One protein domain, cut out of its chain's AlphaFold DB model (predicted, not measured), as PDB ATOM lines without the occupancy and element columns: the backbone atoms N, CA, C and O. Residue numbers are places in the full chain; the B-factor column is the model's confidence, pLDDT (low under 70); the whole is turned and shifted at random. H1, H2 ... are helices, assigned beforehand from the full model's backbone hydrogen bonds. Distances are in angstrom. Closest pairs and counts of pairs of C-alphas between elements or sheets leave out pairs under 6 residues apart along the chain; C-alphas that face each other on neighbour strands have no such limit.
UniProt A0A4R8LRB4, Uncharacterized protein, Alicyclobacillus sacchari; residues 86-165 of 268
ATOM      1  N   SER A  86      -1.034 -13.825  67.476       68.62
ATOM      2  CA  SER A  86      -2.141 -14.776  67.426       68.62
ATOM      3  C   SER A  86      -2.247 -15.338  65.998       68.62
ATOM      4  O   SER A  86      -2.241 -14.547  65.049       68.62
ATOM      5  N   PRO A  87      -2.389 -16.665  65.803       64.44
ATOM      6  CA  PRO A  87      -2.400 -17.293  64.475       64.44
ATOM      7  C   PRO A  87      -3.393 -16.648  63.498       64.44
ATOM      8  O   PRO A  87      -3.158 -16.602  62.293       64.44
ATOM      9  N   LYS A  88      -4.490 -16.097  64.027       69.44
ATOM     10  CA  LYS A  88      -5.520 -15.389  63.262       69.44
ATOM     11  C   LYS A  88      -5.068 -14.001  62.783       69.44
ATOM     12  O   LYS A  88      -5.286 -13.658  61.627       69.44
ATOM     13  N   ASN A  89      -4.354 -13.250  63.623       72.25
ATOM     14  CA  ASN A  89      -3.821 -11.932  63.268       72.25
ATOM     15  C   ASN A  89      -2.607 -12.033  62.329       72.25
ATOM     16  O   ASN A  89      -2.429 -11.168  61.472       72.25
ATOM     17  N   MET A  90      -1.828 -13.120  62.400       74.56
ATOM     18  CA  MET A  90      -0.791 -13.408  61.401       74.56
ATOM     19  C   MET A  90      -1.388 -13.675  60.013       74.56
ATOM     20  O   MET A  90      -0.866 -13.169  59.023       74.56
ATOM     21  N   GLN A  91      -2.508 -14.399  59.917       82.94
ATOM     22  CA  GLN A  91      -3.191 -14.627  58.635       82.94
ATOM     23  C   GLN A  91      -3.740 -13.333  58.026       82.94
ATOM     24  O   GLN A  91      -3.585 -13.106  56.825       82.94
ATOM     25  N   ASP A  92      -4.346 -12.469  58.839       81.75
ATOM     26  CA  ASP A  92      -4.839 -11.171  58.368       81.75
ATOM     27  C   ASP A  92      -3.686 -10.231  57.987       81.75
ATOM     28  O   ASP A  92      -3.786  -9.499  57.000       81.75
ATOM     29  N   THR A  93      -2.549 -10.319  58.681       78.94
ATOM     30  CA  THR A  93      -1.323  -9.598  58.306       78.94
ATOM     31  C   THR A  93      -0.777 -10.109  56.974       78.94
ATOM     32  O   THR A  93      -0.496  -9.306  56.089       78.94
ATOM     33  N   LEU A  94      -0.708 -11.427  56.762       85.12
ATOM     34  CA  LEU A  94      -0.255 -12.023  55.499       85.12
ATOM     35  C   LEU A  94      -1.173 -11.670  54.322       85.12
ATOM     36  O   LEU A  94      -0.685 -11.370  53.233       85.12
ATOM     37  N   LYS A  95      -2.492 -11.640  54.532       89.12
ATOM     38  CA  LYS A  95      -3.452 -11.180  53.515       89.12
ATOM     39  C   LYS A  95      -3.285  -9.699  53.213       89.12
ATOM     40  O   LYS A  95      -3.269  -9.317  52.049       89.12
ATOM     41  N   THR A  96      -3.122  -8.871  54.242       88.38
ATOM     42  CA  THR A  96      -2.880  -7.431  54.079       88.38
ATOM     43  C   THR A  96      -1.582  -7.167  53.322       88.38
ATOM     44  O   THR A  96      -1.574  -6.375  52.385       88.38
ATOM     45  N   VAL A  97      -0.504  -7.877  53.660       88.50
ATOM     46  CA  VAL A  97       0.780  -7.799  52.952       88.50
ATOM     47  C   VAL A  97       0.649  -8.315  51.514       88.50
ATOM     48  O   VAL A  97       1.209  -7.717  50.599       88.50
ATOM     49  N   GLY A  98      -0.135  -9.370  51.278       90.69
ATOM     50  CA  GLY A  98      -0.446  -9.862  49.934       90.69
ATOM     51  C   GLY A  98      -1.229  -8.850  49.091       90.69
ATOM     52  O   GLY A  98      -0.882  -8.606  47.936       90.69
ATOM     53  N   ASN A  99      -2.229  -8.199  49.683       91.44
ATOM     54  CA  ASN A  99      -2.978  -7.122  49.040       91.44
ATOM     55  C   ASN A  99      -2.073  -5.928  48.745       91.44
ATOM     56  O   ASN A  99      -2.071  -5.447  47.616       91.44
ATOM     57  N   LEU A 100      -1.245  -5.511  49.707       91.56
ATOM     58  CA  LEU A 100      -0.265  -4.446  49.512       91.56
ATOM     59  C   LEU A 100       0.699  -4.788  48.372       91.56
ATOM     60  O   LEU A 100       0.955  -3.946  47.521       91.56
ATOM     61  N   ARG A 101       1.178  -6.034  48.295       91.88
ATOM     62  CA  ARG A 101       2.018  -6.505  47.187       91.88
ATOM     63  C   ARG A 101       1.308  -6.369  45.841       91.88
ATOM     64  O   ARG A 101       1.935  -5.942  44.877       91.88
ATOM     65  N   ASN A 102       0.025  -6.714  45.760       93.56
ATOM     66  CA  ASN A 102      -0.754  -6.544  44.531       93.56
ATOM     67  C   ASN A 102      -0.940  -5.061  44.183       93.56
ATOM     68  O   ASN A 102      -0.770  -4.684  43.028       93.56
ATOM     69  N   THR A 103      -1.197  -4.203  45.170       90.69
ATOM     70  CA  THR A 103      -1.289  -2.754  44.957       90.69
ATOM     71  C   THR A 103       0.041  -2.165  44.479       90.69
ATOM     72  O   THR A 103       0.054  -1.412  43.512       90.69
ATOM     73  N   VAL A 104       1.165  -2.569  45.079       92.31
ATOM     74  CA  VAL A 104       2.513  -2.143  44.670       92.31
ATOM     75  C   VAL A 104       2.836  -2.611  43.249       92.31
ATOM     76  O   VAL A 104       3.384  -1.840  42.470       92.31
ATOM     77  N   LYS A 105       2.453  -3.837  42.872       93.69
ATOM     78  CA  LYS A 105       2.582  -4.312  41.484       93.69
ATOM     79  C   LYS A 105       1.756  -3.474  40.512       93.69
ATOM     80  O   LYS A 105       2.257  -3.104  39.458       93.69
ATOM     81  N   ASN A 106       0.522  -3.140  40.878       92.06
ATOM     82  CA  ASN A 106      -0.329  -2.292  40.048       92.06
ATOM     83  C   ASN A 106       0.270  -0.889  39.901       92.06
ATOM     84  O   ASN A 106       0.300  -0.359  38.797       92.06
ATOM     85  N   TRP A 107       0.823  -0.313  40.970       90.38
ATOM     86  CA  TRP A 107       1.532   0.968  40.904       90.38
ATOM     87  C   TRP A 107       2.791   0.910  40.045       90.38
ATOM     88  O   TRP A 107       3.027   1.838  39.281       90.38
ATOM     89  N   LEU A 108       3.565  -0.173  40.117       91.31
ATOM     90  CA  LEU A 108       4.712  -0.392  39.232       91.31
ATOM     91  C   LEU A 108       4.286  -0.487  37.765       91.31
ATOM     92  O   LEU A 108       4.917   0.127  36.910       91.31
ATOM     93  N   ASN A 109       3.185  -1.184  37.482       90.62
ATOM     94  CA  ASN A 109       2.619  -1.235  36.138       90.62
ATOM     95  C   ASN A 109       2.159   0.152  35.666       90.62
ATOM     96  O   ASN A 109       2.441   0.521  34.529       90.62
ATOM     97  N   TYR A 110       1.519   0.951  36.528       88.56
ATOM     98  CA  TYR A 110       1.146   2.330  36.189       88.56
ATOM     99  C   TYR A 110       2.362   3.230  35.967       88.56
ATOM    100  O   TYR A 110       2.343   4.044  35.051       88.56
ATOM    101  N   LEU A 111       3.426   3.076  36.758       89.81
ATOM    102  CA  LEU A 111       4.685   3.802  36.575       89.81
ATOM    103  C   LEU A 111       5.328   3.457  35.235       89.81
ATOM    104  O   LEU A 111       5.693   4.354  34.486       89.81
ATOM    105  N   GLN A 112       5.399   2.173  34.897       88.56
ATOM    106  CA  GLN A 112       5.954   1.734  33.621       88.56
ATOM    107  C   GLN A 112       5.077   2.160  32.433       88.56
ATOM    108  O   GLN A 112       5.587   2.473  31.359       88.56
ATOM    109  N   GLN A 113       3.756   2.201  32.613       87.00
ATOM    110  CA  GLN A 113       2.838   2.748  31.617       87.00
ATOM    111  C   GLN A 113       3.027   4.260  31.450       87.00
ATOM    112  O   GLN A 113       3.020   4.743  30.320       87.00
ATOM    113  N   ALA A 114       3.211   4.995  32.548       81.69
ATOM    114  CA  ALA A 114       3.468   6.429  32.527       81.69
ATOM    115  C   ALA A 114       4.801   6.754  31.845       81.69
ATOM    116  O   ALA A 114       4.853   7.693  31.059       81.69
ATOM    117  N   ASP A 115       5.834   5.946  32.084       88.38
ATOM    118  CA  ASP A 115       7.150   6.070  31.451       88.38
ATOM    119  C   ASP A 115       7.051   5.897  29.927       88.38
ATOM    120  O   ASP A 115       7.422   6.782  29.161       88.38
ATOM    121  N   LYS A 116       6.364   4.841  29.472       82.12
ATOM    122  CA  LYS A 116       6.064   4.636  28.044       82.12
ATOM    123  C   LYS A 116       5.220   5.762  27.442       82.12
ATOM    124  O   LYS A 116       5.390   6.113  26.274       82.12
ATOM    125  N   MET A 117       4.281   6.312  28.214       80.56
ATOM    126  CA  MET A 117       3.485   7.475  27.814       80.56
ATOM    127  C   MET A 117       4.365   8.710  27.646       80.56
ATOM    128  O   MET A 117       4.184   9.450  26.684       80.56
ATOM    129  N   LEU A 118       5.314   8.925  28.553       85.06
ATOM    130  CA  LEU A 118       6.228  10.057  28.523       85.06
ATOM    131  C   LEU A 118       7.206   9.952  27.351       85.06
ATOM    132  O   LEU A 118       7.360  10.933  26.627       85.06
ATOM    133  N   ASP A 119       7.764   8.768  27.094       84.38
ATOM    134  CA  ASP A 119       8.567   8.489  25.895       84.38
ATOM    135  C   ASP A 119       7.771   8.756  24.624       84.38
ATOM    136  O   ASP A 119       8.248   9.395  23.684       84.38
ATOM    137  N   THR A 120       6.516   8.309  24.615       80.50
ATOM    138  CA  THR A 120       5.626   8.558  23.492       80.50
ATOM    139  C   THR A 120       5.418  10.054  23.303       80.50
ATOM    140  O   THR A 120       5.707  10.560  22.229       80.50
ATOM    141  N   VAL A 121       5.012  10.785  24.346       80.31
ATOM    142  CA  VAL A 121       4.829  12.242  24.294       80.31
ATOM    143  C   VAL A 121       6.113  12.945  23.868       80.31
ATOM    144  O   VAL A 121       6.027  13.902  23.106       80.31
ATOM    145  N   TYR A 122       7.288  12.487  24.295       84.38
ATOM    146  CA  TYR A 122       8.570  13.058  23.888       84.38
ATOM    147  C   TYR A 122       8.813  12.891  22.380       84.38
ATOM    148  O   TYR A 122       9.111  13.872  21.697       84.38
ATOM    149  N   ILE A 123       8.597  11.689  21.838       82.12
ATOM    150  CA  ILE A 123       8.735  11.398  20.401       82.12
ATOM    151  C   ILE A 123       7.672  12.152  19.581       82.12
ATOM    152  O   ILE A 123       7.996  12.807  18.587       82.12
ATOM    153  N   THR A 124       6.406  12.127  20.011       80.56
ATOM    154  CA  THR A 124       5.313  12.878  19.372       80.56
ATOM    155  C   THR A 124       5.614  14.378  19.401       80.56
ATOM    156  O   THR A 124       5.491  15.063  18.397       80.56
ATOM    157  N   THR A 125       6.086  14.913  20.527       81.25
ATOM    158  CA  THR A 125       6.442  16.335  20.647       81.25
ATOM    159  C   THR A 125       7.629  16.688  19.755       81.25
ATOM    160  O   THR A 125       7.615  17.756  19.148       81.25
ATOM    161  N   GLY A 126       8.621  15.800  19.618       82.81
ATOM    162  CA  GLY A 126       9.732  15.956  18.676       82.81
ATOM    163  C   GLY A 126       9.246  16.087  17.231       82.81
ATOM    164  O   GLY A 126       9.558  17.071  16.568       82.81
ATOM    165  N   THR A 127       8.382  15.175  16.786       79.31
ATOM    166  CA  THR A 127       7.800  15.204  15.428       79.31
ATOM    167  C   THR A 127       6.870  16.406  15.195       79.31
ATOM    168  O   THR A 127       6.903  17.032  14.131       79.31
ATOM    169  N   LEU A 128       6.085  16.818  16.197       77.38
ATOM    170  CA  LEU A 128       5.272  18.044  16.131       77.38
ATOM    171  C   LEU A 128       6.133  19.315  16.125       77.38
ATOM    172  O   LEU A 128       5.739  20.332  15.550       77.38
ATOM    173  N   LYS A 129       7.292  19.290  16.788       81.25
ATOM    174  CA  LYS A 129       8.245  20.402  16.799       81.25
ATOM    175  C   LYS A 129       8.958  20.522  15.455       81.25
ATOM    176  O   LYS A 129       9.057  21.628  14.938       81.25
ATOM    177  N   GLU A 130       9.411  19.407  14.887       78.56
ATOM    178  CA  GLU A 130      10.070  19.359  13.573       78.56
ATOM    179  C   GLU A 130       9.134  19.784  12.436       78.56
ATOM    180  O   GLU A 130       9.556  20.490  11.526       78.56
ATOM    181  N   SER A 131       7.844  19.450  12.532       71.06
ATOM    182  CA  SER A 131       6.815  19.929  11.596       71.06
ATOM    183  C   SER A 131       6.393  21.392  11.823       71.06
ATOM    184  O   SER A 131       5.579  21.920  11.071       71.06
ATOM    185  N   GLY A 132       6.904  22.072  12.860       76.94
ATOM    186  CA  GLY A 132       6.537  23.455  13.200       76.94
ATOM    187  C   GLY A 132       5.113  23.623  13.755       76.94
ATOM    188  O   GLY A 132       4.711  24.727  14.133       76.94
ATOM    189  N   VAL A 133       4.351  22.531  13.860       78.88
ATOM    190  CA  VAL A 133       2.970  22.522  14.350       78.88
ATOM    191  C   VAL A 133       2.913  22.786  15.850       78.88
ATOM    192  O   VAL A 133       2.003  23.474  16.309       78.88
ATOM    193  N   LEU A 134       3.899  22.307  16.618       76.25
ATOM    194  CA  LEU A 134       3.977  22.531  18.064       76.25
ATOM    195  C   LEU A 134       4.021  24.025  18.410       76.25
ATOM    196  O   LEU A 134       3.337  24.453  19.335       76.25
ATOM    197  N   ASP A 135       4.791  24.820  17.662       76.75
ATOM    198  CA  ASP A 135       4.903  26.263  17.903       76.75
ATOM    199  C   ASP A 135       3.575  26.963  17.592       76.75
ATOM    200  O   ASP A 135       3.080  27.754  18.394       76.75
ATOM    201  N   LYS A 136       2.903  26.577  16.500       78.81
ATOM    202  CA  LYS A 136       1.548  27.062  16.193       78.81
ATOM    203  C   LYS A 136       0.539  26.670  17.279       78.81
ATOM    204  O   LYS A 136      -0.291  27.488  17.682       78.81
ATOM    205  N   LEU A 137       0.620  25.447  17.801       76.06
ATOM    206  CA  LEU A 137      -0.263  24.950  18.857       76.06
ATOM    207  C   LEU A 137      -0.019  25.668  20.189       76.06
ATOM    208  O   LEU A 137      -0.977  26.048  20.859       76.06
ATOM    209  N   LEU A 138       1.243  25.901  20.552       78.31
ATOM    210  CA  LEU A 138       1.631  26.530  21.813       78.31
ATOM    211  C   LEU A 138       1.387  28.046  21.795       78.31
ATOM    212  O   LEU A 138       0.847  28.602  22.752       78.31
ATOM    213  N   LYS A 139       1.727  28.708  20.686       82.00
ATOM    214  CA  LYS A 139       1.657  30.166  20.520       82.00
ATOM    215  C   LYS A 139       0.256  30.662  20.178       82.00
ATOM    216  O   LYS A 139      -0.173  31.691  20.695       82.00
ATOM    217  N   HIS A 140      -0.484  29.924  19.349       77.88
ATOM    218  CA  HIS A 140      -1.836  30.305  18.932       77.88
ATOM    219  C   HIS A 140      -2.941  29.479  19.599       77.88
ATOM    220  O   HIS A 140      -4.116  29.661  19.275       77.88
ATOM    221  N   ARG A 141      -2.604  28.594  20.550       72.88
ATOM    222  CA  ARG A 141      -3.558  27.672  21.201       72.88
ATOM    223  C   ARG A 141      -4.414  26.896  20.192       72.88
ATOM    224  O   ARG A 141      -5.612  26.714  20.397       72.88
ATOM    225  N   GLY A 142      -3.814  26.502  19.071       70.19
ATOM    226  CA  GLY A 142      -4.499  25.790  17.990       70.19
ATOM    227  C   GLY A 142      -5.397  26.654  17.094       70.19
ATOM    228  O   GLY A 142      -6.060  26.122  16.208       70.19
ATOM    229  N   LYS A 143      -5.420  27.981  17.269       68.88
ATOM    230  CA  LYS A 143      -6.037  28.889  16.293       68.88
ATOM    231  C   LYS A 143      -5.101  28.983  15.081       68.88
ATOM    232  O   LYS A 143      -3.926  29.282  15.257       68.88
ATOM    233  N   ASN A 144      -5.619  28.743  13.876       73.75
ATOM    234  CA  ASN A 144      -4.874  28.664  12.603       73.75
ATOM    235  C   ASN A 144      -4.114  27.351  12.337       73.75
ATOM    236  O   ASN A 144      -3.116  27.363  11.619       73.75
ATOM    237  N   LEU A 145      -4.577  26.220  12.875       77.50
ATOM    238  CA  LEU A 145      -4.109  24.918  12.395       77.50
ATOM    239  C   LEU A 145      -4.664  24.666  10.991       77.50
ATOM    240  O   LEU A 145      -5.881  24.668  10.797       77.50
ATOM    241  N   THR A 146      -3.779  24.467  10.015       79.50
ATOM    242  CA  THR A 146      -4.190  24.033   8.677       79.50
ATOM    243  C   THR A 146      -4.507  22.535   8.681       79.50
ATOM    244  O   THR A 146      -4.118  21.792   9.584       79.50
ATOM    245  N   THR A 147      -5.207  22.060   7.651       78.94
ATOM    246  CA  THR A 147      -5.482  20.623   7.470       78.94
ATOM    247  C   THR A 147      -4.192  19.796   7.388       78.94
ATOM    248  O   THR A 147      -4.157  18.648   7.828       78.94
ATOM    249  N   GLU A 148      -3.108  20.388   6.885       78.12
ATOM    250  CA  GLU A 148      -1.770  19.789   6.853       78.12
ATOM    251  C   GLU A 148      -1.153  19.678   8.257       78.12
ATOM    252  O   GLU A 148      -0.633  18.620   8.620       78.12
ATOM    253  N   ASP A 149      -1.303  20.713   9.094       78.38
ATOM    254  CA  ASP A 149      -0.873  20.681  10.495       78.38
ATOM    255  C   ASP A 149      -1.654  19.600  11.281       78.38
ATOM    256  O   ASP A 149      -1.077  18.849  12.067       78.38
ATOM    257  N   PHE A 150      -2.963  19.459  11.029       74.38
ATOM    258  CA  PHE A 150      -3.797  18.410  11.634       74.38
ATOM    259  C   PHE A 150      -3.400  17.003  11.172       74.38
ATOM    260  O   PHE A 150      -3.331  16.078  11.981       74.38
ATOM    261  N   THR A 151      -3.089  16.844   9.884       80.56
ATOM    262  CA  THR A 151      -2.597  15.578   9.322       80.56
ATOM    263  C   THR A 151      -1.245  15.203   9.924       80.56
ATOM    264  O   THR A 151      -1.026  14.039  10.242       80.56
ATOM    265  N   SER A 152      -0.371  16.181  10.168       77.06
ATOM    266  CA  SER A 152       0.925  15.977  10.825       77.06
ATOM    267  C   SER A 152       0.773  15.563  12.292       77.06
ATOM    268  O   SER A 152       1.457  14.648  12.745       77.06
ATOM    269  N   ILE A 153      -0.180  16.158  13.023       78.00
ATOM    270  CA  ILE A 153      -0.536  15.732  14.388       78.00
ATOM    271  C   ILE A 153      -1.066  14.293  14.379       78.00
ATOM    272  O   ILE A 153      -0.655  13.477  15.203       78.00
ATOM    273  N   LEU A 154      -1.955  13.966  13.437       78.94
ATOM    274  CA  LEU A 154      -2.526  12.628  13.307       78.94
ATOM    275  C   LEU A 154      -1.458  11.589  12.936       78.94
ATOM    276  O   LEU A 154      -1.412  10.522  13.541       78.94
ATOM    277  N   ALA A 155      -0.575  11.906  11.991       77.12
ATOM    278  CA  ALA A 155       0.527  11.039  11.585       77.12
ATOM    279  C   ALA A 155       1.506  10.800  12.741       77.12
ATOM    280  O   ALA A 155       1.884   9.659  12.993       77.12
ATOM    281  N   ALA A 156       1.849  11.843  13.501       76.38
ATOM    282  CA  ALA A 156       2.693  11.727  14.686       76.38
ATOM    283  C   ALA A 156       2.043  10.878  15.791       76.38
ATOM    284  O   ALA A 156       2.718  10.067  16.427       76.38
ATOM    285  N   LEU A 157       0.730  11.008  15.999       76.75
ATOM    286  CA  LEU A 157      -0.035  10.183  16.942       76.75
ATOM    287  C   LEU A 157      -0.166   8.723  16.485       76.75
ATOM    288  O   LEU A 157      -0.147   7.820  17.316       76.75
ATOM    289  N   MET A 158      -0.266   8.471  15.180       74.62
ATOM    290  CA  MET A 158      -0.301   7.118  14.611       74.62
ATOM    291  C   MET A 158       1.078   6.448  14.622       74.62
ATOM    292  O   MET A 158       1.174   5.247  14.851       74.62
ATOM    293  N   ALA A 159       2.147   7.224  14.423       70.88
ATOM    294  CA  ALA A 159       3.535   6.768  14.540       70.88
ATOM    295  C   ALA A 159       3.976   6.566  16.000       70.88
ATOM    296  O   ALA A 159       5.036   6.004  16.271       70.88
ATOM    297  N   SER A 160       3.166   7.030  16.950       64.31
ATOM    298  CA  SER A 160       3.430   6.906  18.371       64.31
ATOM    299  C   SER A 160       3.062   5.508  18.889       64.31
ATOM    300  O   SER A 160       2.002   4.986  18.534       64.31
ATOM    301  N   PRO A 161       3.857   4.911  19.796       60.19
ATOM    302  CA  PRO A 161       3.573   3.596  20.383       60.19
ATOM    303  C   PRO A 161       2.185   3.484  21.036       60.19
ATOM    304  O   PRO A 161       1.607   2.401  21.085       60.19
ATOM    305  N   LEU A 162       1.615   4.604  21.501       60.12
ATOM    306  CA  LEU A 162       0.236   4.688  21.999       60.12
ATOM    307  C   LEU A 162      -0.824   4.549  20.901       60.12
ATOM    308  O   LEU A 162      -1.857   3.948  21.163       60.12
ATOM    309  N   GLY A 163      -0.595   5.059  19.687       58.94
ATOM    310  CA  GLY A 163      -1.499   4.844  18.550       58.94
ATOM    311  C   GLY A 163      -1.532   3.370  18.147       58.94
ATOM    312  O   GLY A 163      -2.605   2.806  17.934       58.94
ATOM    313  N   ALA A 164      -0.367   2.717  18.175       58.59
ATOM    314  CA  ALA A 164      -0.243   1.279  17.961       58.59
ATOM    315  C   ALA A 164      -0.860   0.439  19.097       58.59
ATOM    316  O   ALA A 164      -1.435  -0.603  18.813       58.59
ATOM    317  N   GLY A 165      -0.790   0.880  20.359       56.09
ATOM    318  CA  GLY A 165      -1.398   0.180  21.505       56.09
ATOM    319  C   GLY A 165      -2.887   0.478  21.741       56.09
ATOM    320  O   GLY A 165      -3.577  -0.308  22.382       56.09
TER     321      GLY A 165
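What this domain is: This is residues 86 to 165 of the 268 residues of an uncharacterized protein of Alicyclobacillus sacchari (UniProt A0A4R8LRB4). One long helix, H1, makes the length of the domain: residues 86 to 115 stick out as a bare arm, and a small head is gathered at the far end. There the chain turns a corner into the short helix H2, then H3 folds back over the end part of H1, and the very short H4 follows near residues 117 to 120 of H1. The printed part has 80 residues with four named helices, in the order H1, H2, H3, H4, and no named strand; the class is all helix. The whole is extended, with a radius of gyration of the C-alphas of 21.7 A and spans of 70 by 24 by 16 A.

Where its parts are: H1, residues 87 to 130, runs 64.0 A from C-alpha 87 at (-2.400, -17.293, 64.475) to C-alpha 130 at (10.070, 19.359, 13.573). H2 is residues 133 to 140, 10.2 A, and H3 is residues 147 to 158, 16.1 A. H4, residues 161 to 165, 6.1 A, ends at C-alpha 165, (-1.398, 0.180, 21.505).

How they stand to each other: H1 is the hub, touching three helices. With residues 124 to 128 alone it touches residues 152 to 157 of H3; the closest C-alphas, of Thr 124 and Ala 156, are 5.5 A apart. These two run opposite ways at a tilt of 36 degrees, only just steep. H1 and H2 only just touch, only at the corner, with 3 pairs of C-alphas within 8 A, the closest those of Leu 128 and Leu 134 at 5.1 A; they are about perpendicular, at 89 degrees. H1 and H4 only just touch, with 3 such pairs, the closest Thr 120 and Pro 161 at 6.2 A. H2 and H4 are apart. In H1, H2, H3 and H4 every O i to N i+4 pair is within hydrogen-bond range.

The domain as a whole: The C-alphas farthest apart, of Ser 86 and Thr 146, are 70.4 A apart. The printed part has no cut and no long link. The model's pLDDT is under 70 at residues 86 to 88, 143 and 160 to 165.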